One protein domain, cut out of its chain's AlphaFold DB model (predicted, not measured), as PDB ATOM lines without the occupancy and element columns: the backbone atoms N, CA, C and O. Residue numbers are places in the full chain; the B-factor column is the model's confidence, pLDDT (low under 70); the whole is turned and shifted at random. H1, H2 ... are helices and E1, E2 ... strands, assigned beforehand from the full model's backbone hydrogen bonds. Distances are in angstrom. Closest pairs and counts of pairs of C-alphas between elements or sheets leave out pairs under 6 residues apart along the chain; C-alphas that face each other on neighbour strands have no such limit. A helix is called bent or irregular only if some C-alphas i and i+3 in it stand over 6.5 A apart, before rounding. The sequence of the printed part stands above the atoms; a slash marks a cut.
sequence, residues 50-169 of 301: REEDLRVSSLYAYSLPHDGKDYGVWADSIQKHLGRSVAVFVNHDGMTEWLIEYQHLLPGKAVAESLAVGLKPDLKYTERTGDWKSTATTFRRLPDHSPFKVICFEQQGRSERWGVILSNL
ATOM      1  N   ARG A  50     -41.290  25.714 -25.357       57.84
ATOM      2  CA  ARG A  50     -40.654  24.395 -25.518       57.84
ATOM      3  C   ARG A  50     -41.071  23.733 -26.820       57.84
ATOM      4  O   ARG A  50     -40.233  23.106 -27.446       57.84
ATOM      5  N   GLU A  51     -42.333  23.802 -27.221       58.97
ATOM      6  CA  GLU A  51     -42.787  23.264 -28.502       58.97
ATOM      7  C   GLU A  51     -42.171  24.050 -29.659       58.97
ATOM      8  O   GLU A  51     -41.750  23.457 -30.646       58.97
ATOM      9  N   GLU A  52     -42.041  25.364 -29.521       64.50
ATOM     10  CA  GLU A  52     -41.352  26.232 -30.462       64.50
ATOM     11  C   GLU A  52     -39.865  25.895 -30.526       64.50
ATOM     12  O   GLU A  52     -39.341  25.714 -31.619       64.50
ATOM     13  N   ASP A  53     -39.200  25.711 -29.391       64.31
ATOM     14  CA  ASP A  53     -37.809  25.280 -29.308       64.31
ATOM     15  C   ASP A  53     -37.640  23.851 -29.842       64.31
ATOM     16  O   ASP A  53     -36.640  23.553 -30.487       64.31
ATOM     17  N   LEU A  54     -38.624  22.961 -29.671       62.31
ATOM     18  CA  LEU A  54     -38.637  21.617 -30.259       62.31
ATOM     19  C   LEU A  54     -38.830  21.668 -31.782       62.31
ATOM     20  O   LEU A  54     -38.124  20.983 -32.522       62.31
ATOM     21  N   ARG A  55     -39.739  22.509 -32.283       68.25
ATOM     22  CA  ARG A  55     -39.945  22.721 -33.724       68.25
ATOM     23  C   ARG A  55     -38.726  23.392 -34.352       68.25
ATOM     24  O   ARG A  55     -38.296  22.974 -35.422       68.25
ATOM     25  N   VAL A  56     -38.120  24.363 -33.675       69.00
ATOM     26  CA  VAL A  56     -36.895  25.046 -34.106       69.00
ATOM     27  C   VAL A  56     -35.688  24.113 -34.045       69.00
ATOM     28  O   VAL A  56     -34.921  24.073 -34.997       69.00
ATOM     29  N   SER A  57     -35.522  23.310 -32.995       68.81
ATOM     30  CA  SER A  57     -34.443  22.311 -32.929       68.81
ATOM     31  C   SER A  57     -34.638  21.203 -33.964       68.81
ATOM     32  O   SER A  57     -33.674  20.735 -34.561       68.81
ATOM     33  N   SER A  58     -35.871  20.834 -34.310       78.06
ATOM     34  CA  SER A  58     -36.095  19.897 -35.420       78.06
ATOM     35  C   SER A  58     -35.704  20.462 -36.797       78.06
ATOM     36  O   SER A  58     -35.562  19.688 -37.744       78.06
ATOM     37  N   LEU A  59     -35.436  21.773 -36.920       83.75
ATOM     38  CA  LEU A  59     -34.917  22.363 -38.158       83.75
ATOM     39  C   LEU A  59     -33.530  21.829 -38.541       83.75
ATOM     40  O   LEU A  59     -33.204  21.823 -39.724       83.75
ATOM     41  N   TYR A  60     -32.751  21.277 -37.598       78.25
ATOM     42  CA  TYR A  60     -31.491  20.588 -37.918       78.25
ATOM     43  C   TYR A  60     -31.676  19.389 -38.867       78.25
ATOM     44  O   TYR A  60     -30.721  18.964 -39.514       78.25
ATOM     45  N   ALA A  61     -32.892  18.839 -38.976       78.00
ATOM     46  CA  ALA A  61     -33.196  17.760 -39.914       78.00
ATOM     47  C   ALA A  61     -33.245  18.229 -41.384       78.00
ATOM     48  O   ALA A  61     -33.144  17.403 -42.294       78.00
ATOM     49  N   TYR A  62     -33.366  19.536 -41.637       82.06
ATOM     50  CA  TYR A  62     -33.485  20.108 -42.978       82.06
ATOM     51  C   TYR A  62     -32.104  20.442 -43.544       82.06
ATOM     52  O   TYR A  62     -31.656  21.586 -43.552       82.06
ATOM     53  N   SER A  63     -31.410  19.415 -44.035       82.88
ATOM     54  CA  SER A  63     -30.158  19.612 -44.772       82.88
ATOM     55  C   SER A  63     -30.416  20.298 -46.113       82.88
ATOM     56  O   SER A  63     -31.405  19.981 -46.780       82.88
ATOM     57  N   LEU A  64     -29.509  21.193 -46.520       83.38
ATOM     58  CA  LEU A  64     -29.571  21.811 -47.842       83.38
ATOM     59  C   LEU A  64     -29.585  20.721 -48.927       83.38
ATOM     60  O   LEU A  64     -28.762  19.790 -48.859       83.38
ATOM     61  N   PRO A  65     -30.510  20.798 -49.901       81.75
ATOM     62  CA  PRO A  65     -30.556  19.853 -51.000       81.75
ATOM     63  C   PRO A  65     -29.230  19.844 -51.770       81.75
ATOM     64  O   PRO A  65     -28.638  20.886 -52.011       81.75
ATOM     65  N   HIS A  66     -28.761  18.663 -52.170       71.12
ATOM     66  CA  HIS A  66     -27.631  18.562 -53.093       71.12
ATOM     67  C   HIS A  66     -28.044  19.007 -54.501       71.12
ATOM     68  O   HIS A  66     -29.171  18.709 -54.906       71.12
ATOM     69  N   ASP A  67     -27.120  19.680 -55.195       58.59
ATOM     70  CA  ASP A  67     -27.171  20.164 -56.581       58.59
ATOM     71  C   ASP A  67     -28.354  19.643 -57.417       58.59
ATOM     72  O   ASP A  67     -28.460  18.452 -57.720       58.59
ATOM     73  N   GLY A  68     -29.234  20.561 -57.830       55.84
ATOM     74  CA  GLY A  68     -30.314  20.290 -58.789       55.84
ATOM     75  C   GLY A  68     -31.673  19.906 -58.195       55.84
ATOM     76  O   GLY A  68     -32.591  19.591 -58.951       55.84
ATOM     77  N   LYS A  69     -31.844  19.940 -56.870       60.75
ATOM     78  CA  LYS A  69     -33.169  19.865 -56.236       60.75
ATOM     79  C   LYS A  69     -33.805  21.249 -56.114       60.75
ATOM     80  O   LYS A  69     -33.118  22.244 -55.920       60.75
ATOM     81  N   ASP A  70     -35.130  21.275 -56.215       78.88
ATOM     82  CA  ASP A  70     -35.935  22.490 -56.136       78.88
ATOM     83  C   ASP A  70     -35.889  23.081 -54.717       78.88
ATOM     84  O   ASP A  70     -36.522  22.568 -53.785       78.88
ATOM     85  N   TYR A  71     -35.097  24.144 -54.551       84.25
ATOM     86  CA  TYR A  71     -35.016  24.924 -53.317       84.25
ATOM     87  C   TYR A  71     -36.383  25.467 -52.880       84.25
ATOM     88  O   TYR A  71     -36.603  25.614 -51.678       84.25
ATOM     89  N   GLY A  72     -37.316  25.686 -53.815       84.06
ATOM     90  CA  GLY A  72     -38.688  26.092 -53.517       84.06
ATOM     91  C   GLY A  72     -39.434  25.021 -52.726       84.06
ATOM     92  O   GLY A  72     -39.891  25.282 -51.617       84.06
ATOM     93  N   VAL A  73     -39.453  23.775 -53.213       86.19
ATOM     94  CA  VAL A  73     -40.109  22.650 -52.510       86.19
ATOM     95  C   VAL A  73     -39.485  22.402 -51.132       86.19
ATOM     96  O   VAL A  73     -40.181  22.065 -50.169       86.19
ATOM     97  N   TRP A  74     -38.166  22.563 -51.020       90.56
ATOM     98  CA  TRP A  74     -37.468  22.455 -49.741       90.56
ATOM     99  C   TRP A  74     -37.873  23.573 -48.771       90.56
ATOM    100  O   TRP A  74     -38.242  23.278 -47.631       90.56
ATOM    101  N   ALA A  75     -37.879  24.831 -49.213       89.31
ATOM    102  CA  ALA A  75     -38.277  25.962 -48.381       89.31
ATOM    103  C   ALA A  75     -39.757  25.872 -47.962       89.31
ATOM    104  O   ALA A  75     -40.080  26.087 -46.791       89.31
ATOM    105  N   ASP A  76     -40.640  25.439 -48.865       87.06
ATOM    106  CA  ASP A  76     -42.060  25.209 -48.576       87.06
ATOM    107  C   ASP A  76     -42.254  24.135 -47.497       87.06
ATOM    108  O   ASP A  76     -43.133  24.248 -46.638       87.06
ATOM    109  N   SER A  77     -41.416  23.092 -47.497       87.12
ATOM    110  CA  SER A  77     -41.462  22.056 -46.460       87.12
ATOM    111  C   SER A  77     -41.109  22.605 -45.074       87.12
ATOM    112  O   SER A  77     -41.745  22.218 -44.091       87.12
ATOM    113  N   ILE A  78     -40.182  23.570 -44.999       85.88
ATOM    114  CA  ILE A  78     -39.826  24.279 -43.761       85.88
ATOM    115  C   ILE A  78     -40.998  25.142 -43.290       85.88
ATOM    116  O   ILE A  78     -41.386  25.059 -42.122       85.88
ATOM    117  N   GLN A  79     -41.601  25.932 -44.182       83.62
ATOM    118  CA  GLN A  79     -42.769  26.752 -43.844       83.62
ATOM    119  C   GLN A  79     -43.932  25.886 -43.342       83.62
ATOM    120  O   GLN A  79     -44.529  26.180 -42.304       83.62
ATOM    121  N   LYS A  80     -44.221  24.776 -44.031       82.62
ATOM    122  CA  LYS A  80     -45.277  23.832 -43.644       82.62
ATOM    123  C   LYS A  80     -45.009  23.179 -42.289       82.62
ATOM    124  O   LYS A  80     -45.939  23.023 -41.503       82.62
ATOM    125  N   HIS A  81     -43.761  22.801 -42.016       81.00
ATOM    126  CA  HIS A  81     -43.348  22.220 -40.737       81.00
ATOM    127  C   HIS A  81     -43.507  23.198 -39.576       81.00
ATOM    128  O   HIS A  81     -43.977  22.830 -38.500       81.00
ATOM    129  N   LEU A  82     -43.141  24.458 -39.800       77.06
ATOM    130  CA  LEU A  82     -43.285  25.505 -38.796       77.06
ATOM    131  C   LEU A  82     -44.746  25.938 -38.617       77.06
ATOM    132  O   LEU A  82     -45.112  26.359 -37.520       77.06
ATOM    133  N   GLY A  83     -45.575  25.789 -39.656       70.62
ATOM    134  CA  GLY A  83     -47.007  26.092 -39.624       70.62
ATOM    135  C   GLY A  83     -47.311  27.588 -39.511       70.62
ATOM    136  O   GLY A  83     -48.361  27.953 -38.992       70.62
ATOM    137  N   ARG A  84     -46.381  28.448 -39.944       69.00
ATOM    138  CA  ARG A  84     -46.456  29.911 -39.814       69.00
ATOM    139  C   ARG A  84     -45.751  30.619 -40.964       69.00
ATOM    140  O   ARG A  84     -45.015  29.985 -41.720       69.00
ATOM    141  N   SER A  85     -45.973  31.923 -41.082       75.50
ATOM    142  CA  SER A  85     -45.319  32.764 -42.081       75.50
ATOM    143  C   SER A  85     -43.850  32.967 -41.728       75.50
ATOM    144  O   SER A  85     -43.503  33.437 -40.648       75.50
ATOM    145  N   VAL A  86     -42.962  32.591 -42.645       84.19
ATOM    146  CA  VAL A  86     -41.513  32.630 -42.434       84.19
ATOM    147  C   VAL A  86     -40.823  33.212 -43.654       84.19
ATOM    148  O   VAL A  86     -41.348  33.126 -44.761       84.19
ATOM    149  N   ALA A  87     -39.634  33.778 -43.467       89.38
ATOM    150  CA  ALA A  87     -38.726  34.047 -44.579       89.38
ATOM    151  C   ALA A  87     -37.574  33.045 -44.527       89.38
ATOM    152  O   ALA A  87     -36.985  32.852 -43.464       89.38
ATOM    153  N   VAL A  88     -37.253  32.418 -45.656       91.94
ATOM    154  CA  VAL A  88     -36.204  31.392 -45.762       91.94
ATOM    155  C   VAL A  88     -35.130  31.885 -46.713       91.94
ATOM    156  O   VAL A  88     -35.442  32.391 -47.793       91.94
ATOM    157  N   PHE A  89     -33.871  31.730 -46.316       92.94
ATOM    158  CA  PHE A  89     -32.731  32.157 -47.115       92.94
ATOM    159  C   PHE A  89     -31.618  31.114 -47.137       92.94
ATOM    160  O   PHE A  89     -31.453  30.331 -46.198       92.94
ATOM    161  N   VAL A  90     -30.818  31.168 -48.195       92.50
ATOM    162  CA  VAL A  90     -29.554  30.443 -48.332       92.50
ATOM    163  C   VAL A  90     -28.462  31.465 -48.617       92.50
ATOM    164  O   VAL A  90     -28.684  32.451 -49.307       92.50
ATOM    165  N   ASN A  91     -27.289  31.279 -48.033       90.81
ATOM    166  CA  ASN A  91     -26.116  32.098 -48.264       90.81
ATOM    167  C   ASN A  91     -25.027  31.233 -48.895       90.81
ATOM    168  O   ASN A  91     -24.524  30.297 -48.266       90.81
ATOM    169  N   HIS A  92     -24.677  31.576 -50.131       88.56
ATOM    170  CA  HIS A  92     -23.596  30.973 -50.896       88.56
ATOM    171  C   HIS A  92     -22.431  31.963 -50.916       88.56
ATOM    172  O   HIS A  92     -22.511  33.009 -51.560       88.56
ATOM    173  N   ASP A  93     -21.370  31.665 -50.165       81.56
ATOM    174  CA  ASP A  93     -20.119  32.436 -50.161       81.56
ATOM    175  C   ASP A  93     -20.310  33.959 -49.978       81.56
ATOM    176  O   ASP A  93     -19.631  34.782 -50.594       81.56
ATOM    177  N   GLY A  94     -21.247  34.353 -49.111       80.00
ATOM    178  CA  GLY A  94     -21.542  35.752 -48.802       80.00
ATOM    179  C   GLY A  94     -22.673  36.381 -49.616       80.00
ATOM    180  O   GLY A  94     -23.124  37.466 -49.253       80.00
ATOM    181  N   MET A  95     -23.195  35.696 -50.632       87.38
ATOM    182  CA  MET A  95     -24.385  36.115 -51.376       87.38
ATOM    183  C   MET A  95     -25.625  35.413 -50.820       87.38
ATOM    184  O   MET A  95     -25.679  34.186 -50.787       87.38
ATOM    185  N   THR A  96     -26.619  36.186 -50.380       90.25
ATOM    186  CA  THR A  96     -27.871  35.649 -49.826       90.25
ATOM    187  C   THR A  96     -28.953  35.576 -50.898       90.25
ATOM    188  O   THR A  96     -29.342  36.597 -51.464       90.25
ATOM    189  N   GLU A  97     -29.466  34.376 -51.137       91.44
ATOM    190  CA  GLU A  97     -30.657  34.100 -51.931       91.44
ATOM    191  C   GLU A  97     -31.865  33.917 -51.003       91.44
ATOM    192  O   GLU A  97     -31.811  33.172 -50.022       91.44
ATOM    193  N   TRP A  98     -32.965  34.606 -51.307       91.44
ATOM    194  CA  TRP A  98     -34.217  34.514 -50.560       91.44
ATOM    195  C   TRP A  98     -35.175  33.575 -51.286       91.44
ATOM    196  O   TRP A  98     -35.647  33.887 -52.376       91.44
ATOM    197  N   LEU A  99     -35.463  32.429 -50.673       90.69
ATOM    198  CA  LEU A  99     -36.331  31.402 -51.251       90.69
ATOM    199  C   LEU A  99     -37.803  31.661 -50.938       90.69
ATOM    200  O   LEU A  99     -38.675  31.411 -51.764       90.69
ATOM    201  N   ILE A 100     -38.070  32.180 -49.738       88.31
ATOM    202  CA  ILE A 100     -39.393  32.636 -49.317       88.31
ATOM    203  C   ILE A 100     -39.239  34.044 -48.769       88.31
ATOM    204  O   ILE A 100     -38.457  34.281 -47.841       88.31
ATOM    205  N   GLU A 101     -40.010  34.971 -49.329       87.00
ATOM    206  CA  GLU A 101     -40.079  36.349 -48.868       87.00
ATOM    207  C   GLU A 101     -41.428  36.630 -48.219       87.00
ATOM    208  O   GLU A 101     -42.479  36.428 -48.823       87.00
ATOM    209  N   TYR A 102     -41.393  37.166 -47.002       76.75
ATOM    210  CA  TYR A 102     -42.575  37.696 -46.335       76.75
ATOM    211  C   TYR A 102     -42.357  39.184 -46.073       76.75
ATOM    212  O   TYR A 102     -41.378  39.558 -45.422       76.75
ATOM    213  N   GLN A 103     -43.242  40.043 -46.588       70.62
ATOM    214  CA  GLN A 103     -43.044  41.501 -46.568       70.62
ATOM    215  C   GLN A 103     -42.847  42.049 -45.146       70.62
ATOM    216  O   GLN A 103     -41.979  42.888 -44.912       70.62
ATOM    217  N   HIS A 104     -43.571  41.503 -44.167       64.94
ATOM    218  CA  HIS A 104     -43.460  41.905 -42.761       64.94
ATOM    219  C   HIS A 104     -42.118  41.535 -42.102       64.94
ATOM    220  O   HIS A 104     -41.781  42.074 -41.051       64.94
ATOM    221  N   LEU A 105     -41.326  40.655 -42.724       67.56
ATOM    222  CA  LEU A 105     -40.026  40.200 -42.221       67.56
ATOM    223  C   LEU A 105     -38.838  40.857 -42.947       67.56
ATOM    224  O   LEU A 105     -37.684  40.587 -42.606       67.56
ATOM    225  N   LEU A 106     -39.099  41.770 -43.896       70.31
ATOM    226  CA  LEU A 106     -38.074  42.543 -44.612       70.31
ATOM    227  C   LEU A 106     -37.069  43.261 -43.691       70.31
ATOM    228  O   LEU A 106     -35.871  43.198 -43.988       70.31
ATOM    229  N   PRO A 107     -37.470  43.872 -42.554       72.31
ATOM    230  CA  PRO A 107     -36.519  44.516 -41.644       72.31
ATOM    231  C   PRO A 107     -35.470  43.552 -41.062       72.31
ATOM    232  O   PRO A 107     -34.401  43.980 -40.622       72.31
ATOM    233  N   GLY A 108     -35.751  42.245 -41.067       74.06
ATOM    234  CA  GLY A 108     -34.831  41.213 -40.606       74.06
ATOM    235  C   GLY A 108     -33.800  40.755 -41.627       74.06
ATOM    236  O   GLY A 108     -32.825  40.118 -41.220       74.06
ATOM    237  N   LYS A 109     -33.941  41.114 -42.911       85.94
ATOM    238  CA  LYS A 109     -33.027  40.670 -43.978       85.94
ATOM    239  C   LYS A 109     -31.582  41.103 -43.727       85.94
ATOM    240  O   LYS A 109     -30.695  40.259 -43.694       85.94
ATOM    241  N   ALA A 110     -31.352  42.376 -43.405       81.88
ATOM    242  CA  ALA A 110     -30.004  42.883 -43.115       81.88
ATOM    243  C   ALA A 110     -29.356  42.182 -41.901       81.88
ATOM    244  O   ALA A 110     -28.141  41.971 -41.844       81.88
ATOM    245  N   VAL A 111     -30.172  41.800 -40.910       80.19
ATOM    246  CA  VAL A 111     -29.711  41.036 -39.744       80.19
ATOM    247  C   VAL A 111     -29.338  39.612 -40.140       80.19
ATOM    248  O   VAL A 111     -28.291  39.139 -39.704       80.19
ATOM    249  N   ALA A 112     -30.167  38.960 -40.955       85.69
ATOM    250  CA  ALA A 112     -29.930  37.624 -41.486       85.69
ATOM    251  C   ALA A 112     -28.680  37.558 -42.357       85.69
ATOM    252  O   ALA A 112     -27.840  36.699 -42.127       85.69
ATOM    253  N   GLU A 113     -28.498  38.512 -43.264       87.56
ATOM    254  CA  GLU A 113     -27.304  38.619 -44.103       87.56
ATOM    255  C   GLU A 113     -26.048  38.779 -43.246       87.56
ATOM    256  O   GLU A 113     -25.104  38.005 -43.384       87.56
ATOM    257  N   SER A 114     -26.067  39.704 -42.279       82.75
ATOM    258  CA  SER A 114     -24.944  39.908 -41.350       82.75
ATOM    259  C   SER A 114     -24.621  38.654 -40.530       82.75
ATOM    260  O   SER A 114     -23.457  38.391 -40.219       82.75
ATOM    261  N   LEU A 115     -25.649  37.890 -40.147       81.00
ATOM    262  CA  LEU A 115     -25.511  36.637 -39.409       81.00
ATOM    263  C   LEU A 115     -24.924  35.536 -40.298       81.00
ATOM    264  O   LEU A 115     -24.016  34.825 -39.871       81.00
ATOM    265  N   ALA A 116     -25.393  35.453 -41.541       84.06
ATOM    266  CA  ALA A 116     -24.954  34.486 -42.534       84.06
ATOM    267  C   ALA A 116     -23.486  34.673 -42.920       84.06
ATOM    268  O   ALA A 116     -22.811  33.686 -43.180       84.06
ATOM    269  N   VAL A 117     -22.947  35.894 -42.880       83.50
ATOM    270  CA  VAL A 117     -21.508  36.148 -43.106       83.50
ATOM    271  C   VAL A 117     -20.666  36.146 -41.825       83.50
ATOM    272  O   VAL A 117     -19.445  36.255 -41.892       83.50
ATOM    273  N   GLY A 118     -21.284  35.982 -40.651       72.06
ATOM    274  CA  GLY A 118     -20.582  35.926 -39.364       72.06
ATOM    275  C   GLY A 118     -20.097  37.280 -38.827       72.06
ATOM    276  O   GLY A 118     -19.190  37.312 -38.001       72.06
ATOM    277  N   LEU A 119     -20.685  38.399 -39.268       67.88
ATOM    278  CA  LEU A 119     -20.263  39.762 -38.904       67.88
ATOM    279  C   LEU A 119     -20.929  40.330 -37.636       67.88
ATOM    280  O   LEU A 119     -20.615  41.451 -37.241       67.88
ATOM    281  N   LYS A 120     -21.838  39.599 -36.976       64.19
ATOM    282  CA  LYS A 120     -22.430  40.025 -35.692       64.19
ATOM    283  C   LYS A 120     -21.740  39.323 -34.513       64.19
ATOM    284  O   LYS A 120     -22.030  38.152 -34.306       64.19
ATOM    285  N   PRO A 121     -20.867  40.002 -33.738       49.41
ATOM    286  CA  PRO A 121     -20.175  39.410 -32.585       49.41
ATOM    287  C   PRO A 121     -21.032  39.325 -31.307       49.41
ATOM    288  O   PRO A 121     -20.746  38.501 -30.443       49.41
ATOM    289  N   ASP A 122     -22.114  40.104 -31.195       55.84
ATOM    290  CA  ASP A 122     -22.971  40.162 -29.995       55.84
ATOM    291  C   ASP A 122     -24.076  39.085 -30.001       55.84
ATOM    292  O   ASP A 122     -25.275  39.363 -29.889       55.84
ATOM    293  N   LEU A 123     -23.680  37.831 -30.209       56.69
ATOM    294  CA  LEU A 123     -24.600  36.699 -30.338       56.69
ATOM    295  C   LEU A 123     -25.052  36.205 -28.965       56.69
ATOM    296  O   LEU A 123     -24.235  35.855 -28.120       56.69
ATOM    297  N   LYS A 124     -26.371  36.141 -28.750       58.69
ATOM    298  CA  LYS A 124     -26.962  35.715 -27.471       58.69
ATOM    299  C   LYS A 124     -27.228  34.209 -27.372       58.69
ATOM    300  O   LYS A 124     -27.445  33.733 -26.263       58.69
ATOM    301  N   TYR A 125     -27.191  33.453 -28.477       67.31
ATOM    302  CA  TYR A 125     -27.365  31.997 -28.436       67.31
ATOM    303  C   TYR A 125     -26.714  31.290 -29.640       67.31
ATOM    304  O   TYR A 125     -27.040  31.573 -30.794       67.31
ATOM    305  N   THR A 126     -25.778  30.379 -29.368       77.62
ATOM    306  CA  THR A 126     -25.182  29.462 -30.353       77.62
ATOM    307  C   THR A 126     -25.314  28.045 -29.818       77.62
ATOM    308  O   THR A 126     -24.905  27.780 -28.690       77.62
ATOM    309  N   GLU A 127     -25.849  27.143 -30.631       82.56
ATOM    310  CA  GLU A 127     -26.061  25.739 -30.281       82.56
ATOM    311  C   GLU A 127     -25.389  24.839 -31.326       82.56
ATOM    312  O   GLU A 127     -25.201  25.231 -32.483       82.56
ATOM    313  N   ARG A 128     -24.962  23.644 -30.906       81.81
ATOM    314  CA  ARG A 128     -24.400  22.620 -31.789       81.81
ATOM    315  C   ARG A 128     -25.122  21.298 -31.587       81.81
ATOM    316  O   ARG A 128     -25.193  20.811 -30.463       81.81
ATOM    317  N   THR A 129     -25.531  20.691 -32.695       82.44
ATOM    318  CA  THR A 129     -26.237  19.409 -32.727       82.44
ATOM    319  C   THR A 129     -25.640  18.549 -33.836       82.44
ATOM    320  O   THR A 129     -25.891  18.776 -35.018       82.44
ATOM    321  N   GLY A 130     -24.811  17.568 -33.467       84.25
ATOM    322  CA  GLY A 130     -24.042  16.778 -34.437       84.25
ATOM    323  C   GLY A 130     -23.100  17.659 -35.267       84.25
ATOM    324  O   GLY A 130     -22.369  18.475 -34.706       84.25
ATOM    325  N   ASP A 131     -23.162  17.523 -36.593       87.06
ATOM    326  CA  ASP A 131     -22.365  18.315 -37.545       87.06
ATOM    327  C   ASP A 131     -22.941  19.718 -37.802       87.06
ATOM    328  O   ASP A 131     -22.399  20.477 -38.607       87.06
ATOM    329  N   TRP A 132     -24.048  20.071 -37.146       85.81
ATOM    330  CA  TRP A 132     -24.698  21.361 -37.309       85.81
ATOM    331  C   TRP A 132     -24.333  22.328 -36.193       85.81
ATOM    332  O   TRP A 132     -24.293  21.983 -35.010       85.81
ATOM    333  N   LYS A 133     -24.151  23.583 -36.579       88.00
ATOM    334  CA  LYS A 133     -24.085  24.737 -35.695       88.00
ATOM    335  C   LYS A 133     -25.213  25.683 -36.072       88.00
ATOM    336  O   LYS A 133     -25.335  26.059 -37.234       88.00
ATOM    337  N   SER A 134     -26.010  26.105 -35.100       86.81
ATOM    338  CA  SER A 134     -26.976  27.183 -35.294       86.81
ATOM    339  C   SER A 134     -26.573  28.413 -34.505       86.81
ATOM    340  O   SER A 134     -26.105  28.336 -33.370       86.81
ATOM    341  N   THR A 135     -26.806  29.567 -35.106       85.00
ATOM    342  CA  THR A 135     -26.628  30.865 -34.472       85.00
ATOM    343  C   THR A 135     -27.954  31.600 -34.545       85.00
ATOM    344  O   THR A 135     -28.523  31.714 -35.630       85.00
ATOM    345  N   ALA A 136     -28.457  32.084 -33.412       82.25
ATOM    346  CA  ALA A 136     -29.734  32.782 -33.355       82.25
ATOM    347  C   ALA A 136     -29.597  34.176 -32.733       82.25
ATOM    348  O   ALA A 136     -28.801  34.411 -31.820       82.25
ATOM    349  N   THR A 137     -30.411  35.111 -33.215       76.25
ATOM    350  CA  THR A 137     -30.555  36.442 -32.625       76.25
ATOM    351  C   THR A 137     -32.005  36.900 -32.696       76.25
ATOM    352  O   THR A 137     -32.697  36.661 -33.684       76.25
ATOM    353  N   THR A 138     -32.476  37.561 -31.642       71.31
ATOM    354  CA  THR A 138     -33.800  38.190 -31.611       71.31
ATOM    355  C   THR A 138     -33.617  39.689 -31.776       71.31
ATOM    356  O   THR A 138     -32.943  40.332 -30.966       71.31
ATOM    357  N   PHE A 139     -34.221  40.258 -32.812       63.78
ATOM    358  CA  PHE A 139     -34.190  41.692 -33.054       63.78
ATOM    359  C   PHE A 139     -35.453  42.339 -32.479       63.78
ATOM    360  O   PHE A 139     -36.560  41.921 -32.793       63.78
ATOM    361  N   ARG A 140     -35.279  43.343 -31.611       56.66
ATOM    362  CA  ARG A 140     -36.368  44.025 -30.878       56.66
ATOM    363  C   ARG A 140     -36.455  45.533 -31.166       56.66
ATOM    364  O   ARG A 140     -37.024  46.266 -30.371       56.66
ATOM    365  N   ARG A 141     -35.769  46.038 -32.199       47.38
ATOM    366  CA  ARG A 141     -35.267  47.426 -32.187       47.38
ATOM    367  C   ARG A 141     -35.976  48.435 -33.094       47.38
ATOM    368  O   ARG A 141     -35.422  49.512 -33.285       47.38
ATOM    369  N   LEU A 142     -37.151  48.129 -33.639       48.88
ATOM    370  CA  LEU A 142     -37.914  49.117 -34.406       48.88
ATOM    371  C   LEU A 142     -39.256  49.392 -33.710       48.88
ATOM    372  O   LEU A 142     -39.970  48.429 -33.446       48.88
ATOM    373  N   PRO A 143     -39.589  50.665 -33.409       38.94
ATOM    374  CA  PRO A 143     -40.844  51.054 -32.750       38.94
ATOM    375  C   PRO A 143     -42.103  50.529 -33.451       38.94
ATOM    376  O   PRO A 143     -43.097  50.259 -32.788       38.94
ATOM    377  N   ASP A 144     -42.019  50.322 -34.767       42.88
ATOM    378  CA  ASP A 144     -43.153  49.971 -35.624       42.88
ATOM    379  C   ASP A 144     -43.122  48.513 -36.118       42.88
ATOM    380  O   ASP A 144     -43.933  48.123 -36.957       42.88
ATOM    381  N   HIS A 145     -42.177  47.689 -35.642       42.66
ATOM    382  CA  HIS A 145     -42.071  46.297 -36.083       42.66
ATOM    383  C   HIS A 145     -42.019  45.313 -34.921       42.66
ATOM    384  O   HIS A 145     -41.227  45.441 -33.984       42.66
ATOM    385  N   SER A 146     -42.827  44.266 -35.056       50.72
ATOM    386  CA  SER A 146     -42.820  43.088 -34.201       50.72
ATOM    387  C   SER A 146     -41.409  42.523 -34.045       50.72
ATOM    388  O   SER A 146     -40.652  42.476 -35.022       50.72
ATOM    389  N   PRO A 147     -41.034  42.046 -32.845       60.66
ATOM    390  CA  PRO A 147     -39.773  41.349 -32.687       60.66
ATOM    391  C   PRO A 147     -39.746  40.117 -33.596       60.66
ATOM    392  O   PRO A 147     -40.727  39.383 -33.710       60.66
ATOM    393  N   PHE A 148     -38.603  39.865 -34.222       69.19
ATOM    394  CA  PHE A 148     -38.385  38.680 -35.048       69.19
ATOM    395  C   PHE A 148     -37.104  37.963 -34.620       69.19
ATOM    396  O   PHE A 148     -36.121  38.578 -34.187       69.19
ATOM    397  N   LYS A 149     -37.127  36.636 -34.720       78.50
ATOM    398  CA  LYS A 149     -36.005  35.738 -34.453       78.50
ATOM    399  C   LYS A 149     -35.390  35.338 -35.780       78.50
ATOM    400  O   LYS A 149     -36.070  34.849 -36.674       78.50
ATOM    401  N   VAL A 150     -34.092  35.558 -35.899       84.44
ATOM    402  CA  VAL A 150     -33.297  35.139 -37.047       84.44
ATOM    403  C   VAL A 150     -32.427  33.980 -36.606       84.44
ATOM    404  O   VAL A 150     -31.712  34.097 -35.609       84.44
ATOM    405  N   ILE A 151     -32.492  32.873 -37.336       88.00
ATOM    406  CA  ILE A 151     -31.728  31.658 -37.057       88.00
ATOM    407  C   ILE A 151     -30.952  31.295 -38.314       88.00
ATOM    408  O   ILE A 151     -31.532  31.197 -39.389       88.00
ATOM    409  N   CYS A 152     -29.646  31.101 -38.176       90.06
ATOM    410  CA  CYS A 152     -28.759  30.663 -39.244       90.06
ATOM    411  C   CYS A 152     -28.138  29.320 -38.864       90.06
ATOM    412  O   CYS A 152     -27.637  29.165 -37.752       90.06
ATOM    413  N   PHE A 153     -28.138  28.383 -39.799       90.38
ATOM    414  CA  PHE A 153     -27.602  27.038 -39.694       90.38
ATOM    415  C   PHE A 153     -26.366  26.895 -40.583       90.38
ATOM    416  O   PHE A 153     -26.329  27.349 -41.727       90.38
ATOM    417  N   GLU A 154     -25.348  26.254 -40.030       89.62
ATOM    418  CA  GLU A 154     -24.055  25.981 -40.643       89.62
ATOM    419  C   GLU A 154     -23.759  24.490 -40.463       89.62
ATOM    420  O   GLU A 154     -23.807  23.982 -39.341       89.62
ATOM    421  N   GLN A 155     -23.463  23.788 -41.558       89.19
ATOM    422  CA  GLN A 155     -23.052  22.386 -41.517       89.19
ATOM    423  C   GLN A 155     -21.531  22.287 -41.624       89.19
ATOM    424  O   GLN A 155     -20.913  22.920 -42.482       89.19
ATOM    425  N   GLN A 156     -20.913  21.467 -40.779       87.12
ATOM    426  CA  GLN A 156     -19.472  21.253 -40.804       87.12
ATOM    427  C   GLN A 156     -19.011  20.764 -42.187       87.12
ATOM    428  O   GLN A 156     -19.545  19.807 -42.742       87.12
ATOM    429  N   GLY A 157     -17.989  21.427 -42.734       84.94
ATOM    430  CA  GLY A 157     -17.410  21.080 -44.032       84.94
ATOM    431  C   GLY A 157     -18.158  21.633 -45.248       84.94
ATOM    432  O   GLY A 157     -17.726  21.365 -46.366       84.94
ATOM    433  N   ARG A 158     -19.228  22.418 -45.059       85.25
ATOM    434  CA  ARG A 158     -19.894  23.170 -46.135       85.25
ATOM    435  C   ARG A 158     -19.652  24.670 -45.977       85.25
ATOM    436  O   ARG A 158     -19.628  25.172 -44.856       85.25
ATOM    437  N   SER A 159     -19.457  25.374 -47.094       84.81
ATOM    438  CA  SER A 159     -19.397  26.844 -47.106       84.81
ATOM    439  C   SER A 159     -20.790  27.471 -47.065       84.81
ATOM    440  O   SER A 159     -20.963  28.562 -46.527       84.81
ATOM    441  N   GLU A 160     -21.782  26.754 -47.588       88.69
ATOM    442  CA  GLU A 160     -23.169  27.191 -47.627       88.69
ATOM    443  C   GLU A 160     -23.783  27.236 -46.232       88.69
ATOM    444  O   GLU A 160     -23.630  26.327 -45.406       88.69
ATOM    445  N   ARG A 161     -24.532  28.306 -45.994       90.00
ATOM    446  CA  ARG A 161     -25.327  28.508 -44.785       90.00
ATOM    447  C   ARG A 161     -26.765  28.716 -45.195       90.00
ATOM    448  O   ARG A 161     -27.035  29.229 -46.270       90.00
ATOM    449  N   TRP A 162     -27.699  28.363 -44.337       92.44
ATOM    450  CA  TRP A 162     -29.102  28.673 -44.581       92.44
ATOM    451  C   TRP A 162     -29.747  29.167 -43.311       92.44
ATOM    452  O   TRP A 162     -29.218  28.970 -42.220       92.44
ATOM    453  N   GLY A 163     -30.880  29.833 -43.423       91.50
ATOM    454  CA  GLY A 163     -31.560  30.297 -42.238       91.50
ATOM    455  C   GLY A 163     -33.002  30.665 -42.464       91.50
ATOM    456  O   GLY A 163     -33.545  30.593 -43.566       91.50
ATOM    457  N   VAL A 164     -33.616  31.044 -41.356       90.88
ATOM    458  CA  VAL A 164     -35.018  31.407 -41.290       90.88
ATOM    459  C   VAL A 164     -35.191  32.655 -40.433       90.88
ATOM    460  O   VAL A 164     -34.536  32.820 -39.399       90.88
ATOM    461  N   ILE A 165     -36.074  33.543 -40.877       87.00
ATOM    462  CA  ILE A 165     -36.621  34.628 -40.070       87.00
ATOM    463  C   ILE A 165     -38.031  34.218 -39.665       87.00
ATOM    464  O   ILE A 165     -38.857  33.867 -40.507       87.00
ATOM    465  N   LEU A 166     -38.279  34.276 -38.367       78.69
ATOM    466  CA  LEU A 166     -39.537  33.935 -37.727       78.69
ATOM    467  C   LEU A 166     -40.036  35.180 -37.008       78.69
ATOM    468  O   LEU A 166     -39.253  35.842 -36.319       78.69
ATOM    469  N   SER A 167     -41.322  35.492 -37.109       68.81
ATOM    470  CA  SER A 167     -41.916  36.445 -36.176       68.81
ATOM    471  C   SER A 167     -41.921  35.810 -34.783       68.81
ATOM    472  O   SER A 167     -42.404  34.689 -34.616       68.81
ATOM    473  N   ASN A 168     -41.411  36.515 -33.764       55.72
ATOM    474  CA  ASN A 168     -41.580  36.064 -32.376       55.72
ATOM    475  C   ASN A 168     -43.058  36.106 -31.959       55.72
ATOM    476  O   ASN A 168     -43.402  35.553 -30.919       55.72
ATOM    477  N   LEU A 169     -43.918  36.776 -32.737       49.12
ATOM    478  CA  LEU A 169     -45.332  36.912 -32.431       49.12
ATOM    479  C   LEU A 169     -46.201  35.765 -32.978       49.12
ATOM    480  O   LEU A 169     -47.357  35.673 -32.600       49.12
TER     481      LEU A 169
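Overview. This is residues 50 to 169 of the 301 residues of an uncharacterized protein of bacterium (UniProt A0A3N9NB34). A twisted sheet of six strands curls round one helix, H3, while a helical hairpin, H1 and H2, covers part of its other face. The printed part has 120 residues, with three named helices and six named strands in the order H1 H2 E1 E2 H3 E3 E4 E5 E6. The antiparallel sheet runs E2 E1 E6 E5 E4 E3. The class is mixed, and the whole is compact, with a radius of gyration of the C-alphas of 13.4 A and spans of 41 by 31 by 30 A.

Arrangement. Start at H1, residues 50 to 61; with residues 55 to 59 alone it touches H2, residues 71 to 82, their closest C-alphas, Arg 55 and Leu 82, 6.7 A apart. This helical hairpin runs opposite ways at a shallow tilt of 23 degrees. Next, E1, residues 86 to 92, and E2, residues 95 to 100, form a hairpin, with N 90 and O 97 2.9 A apart. H3, residues 103 to 116, is irregular: C-alphas 104 and 107 are 7.5 A apart. E3, residues 125 to 129, E4, residues 132 to 139, E5, residues 148 to 155, and E6, residues 161 to 167, form a meander of hairpins, each strand the antiparallel neighbour of the one before; look for N 127 and O 134 at 3.0 A, N 135 and O 152 at 2.8 A, N 151 and O 164 at 2.9 A. E6 is also antiparallel to E1, with N 89 and O 163 at 3.0 A. The three layers have H1 and H2 on one face and H3 on the other, its Ala 112 and Val 150 of E5 the closest C-alphas of that pair at 6.1 A. Each O i to N i+4 pair is within hydrogen-bond range in H2, 6 of 8 in H1 and 5 of 10 in H3.

Along the chain. Find C-alpha 50 at (-40.654, 24.395, -25.518); from there H1 runs 17.5 A. H2 measures 16.7 A, H3 19.8 A, E1 19.9 A, E4 22.8 A and E5 23.3 A. E6 runs 20.3 A to C-alpha 167 at (-41.916, 36.445, -36.176).

Size, cuts and confidence. The two C-alphas farthest apart, Gly 68 and Pro 143, are 41.7 A apart. The printed part has no cut, and no link is long. Mean pLDDT of the printed part is 76.8; among the 34 residues under 70 are 50 to 57 and 139 to 148.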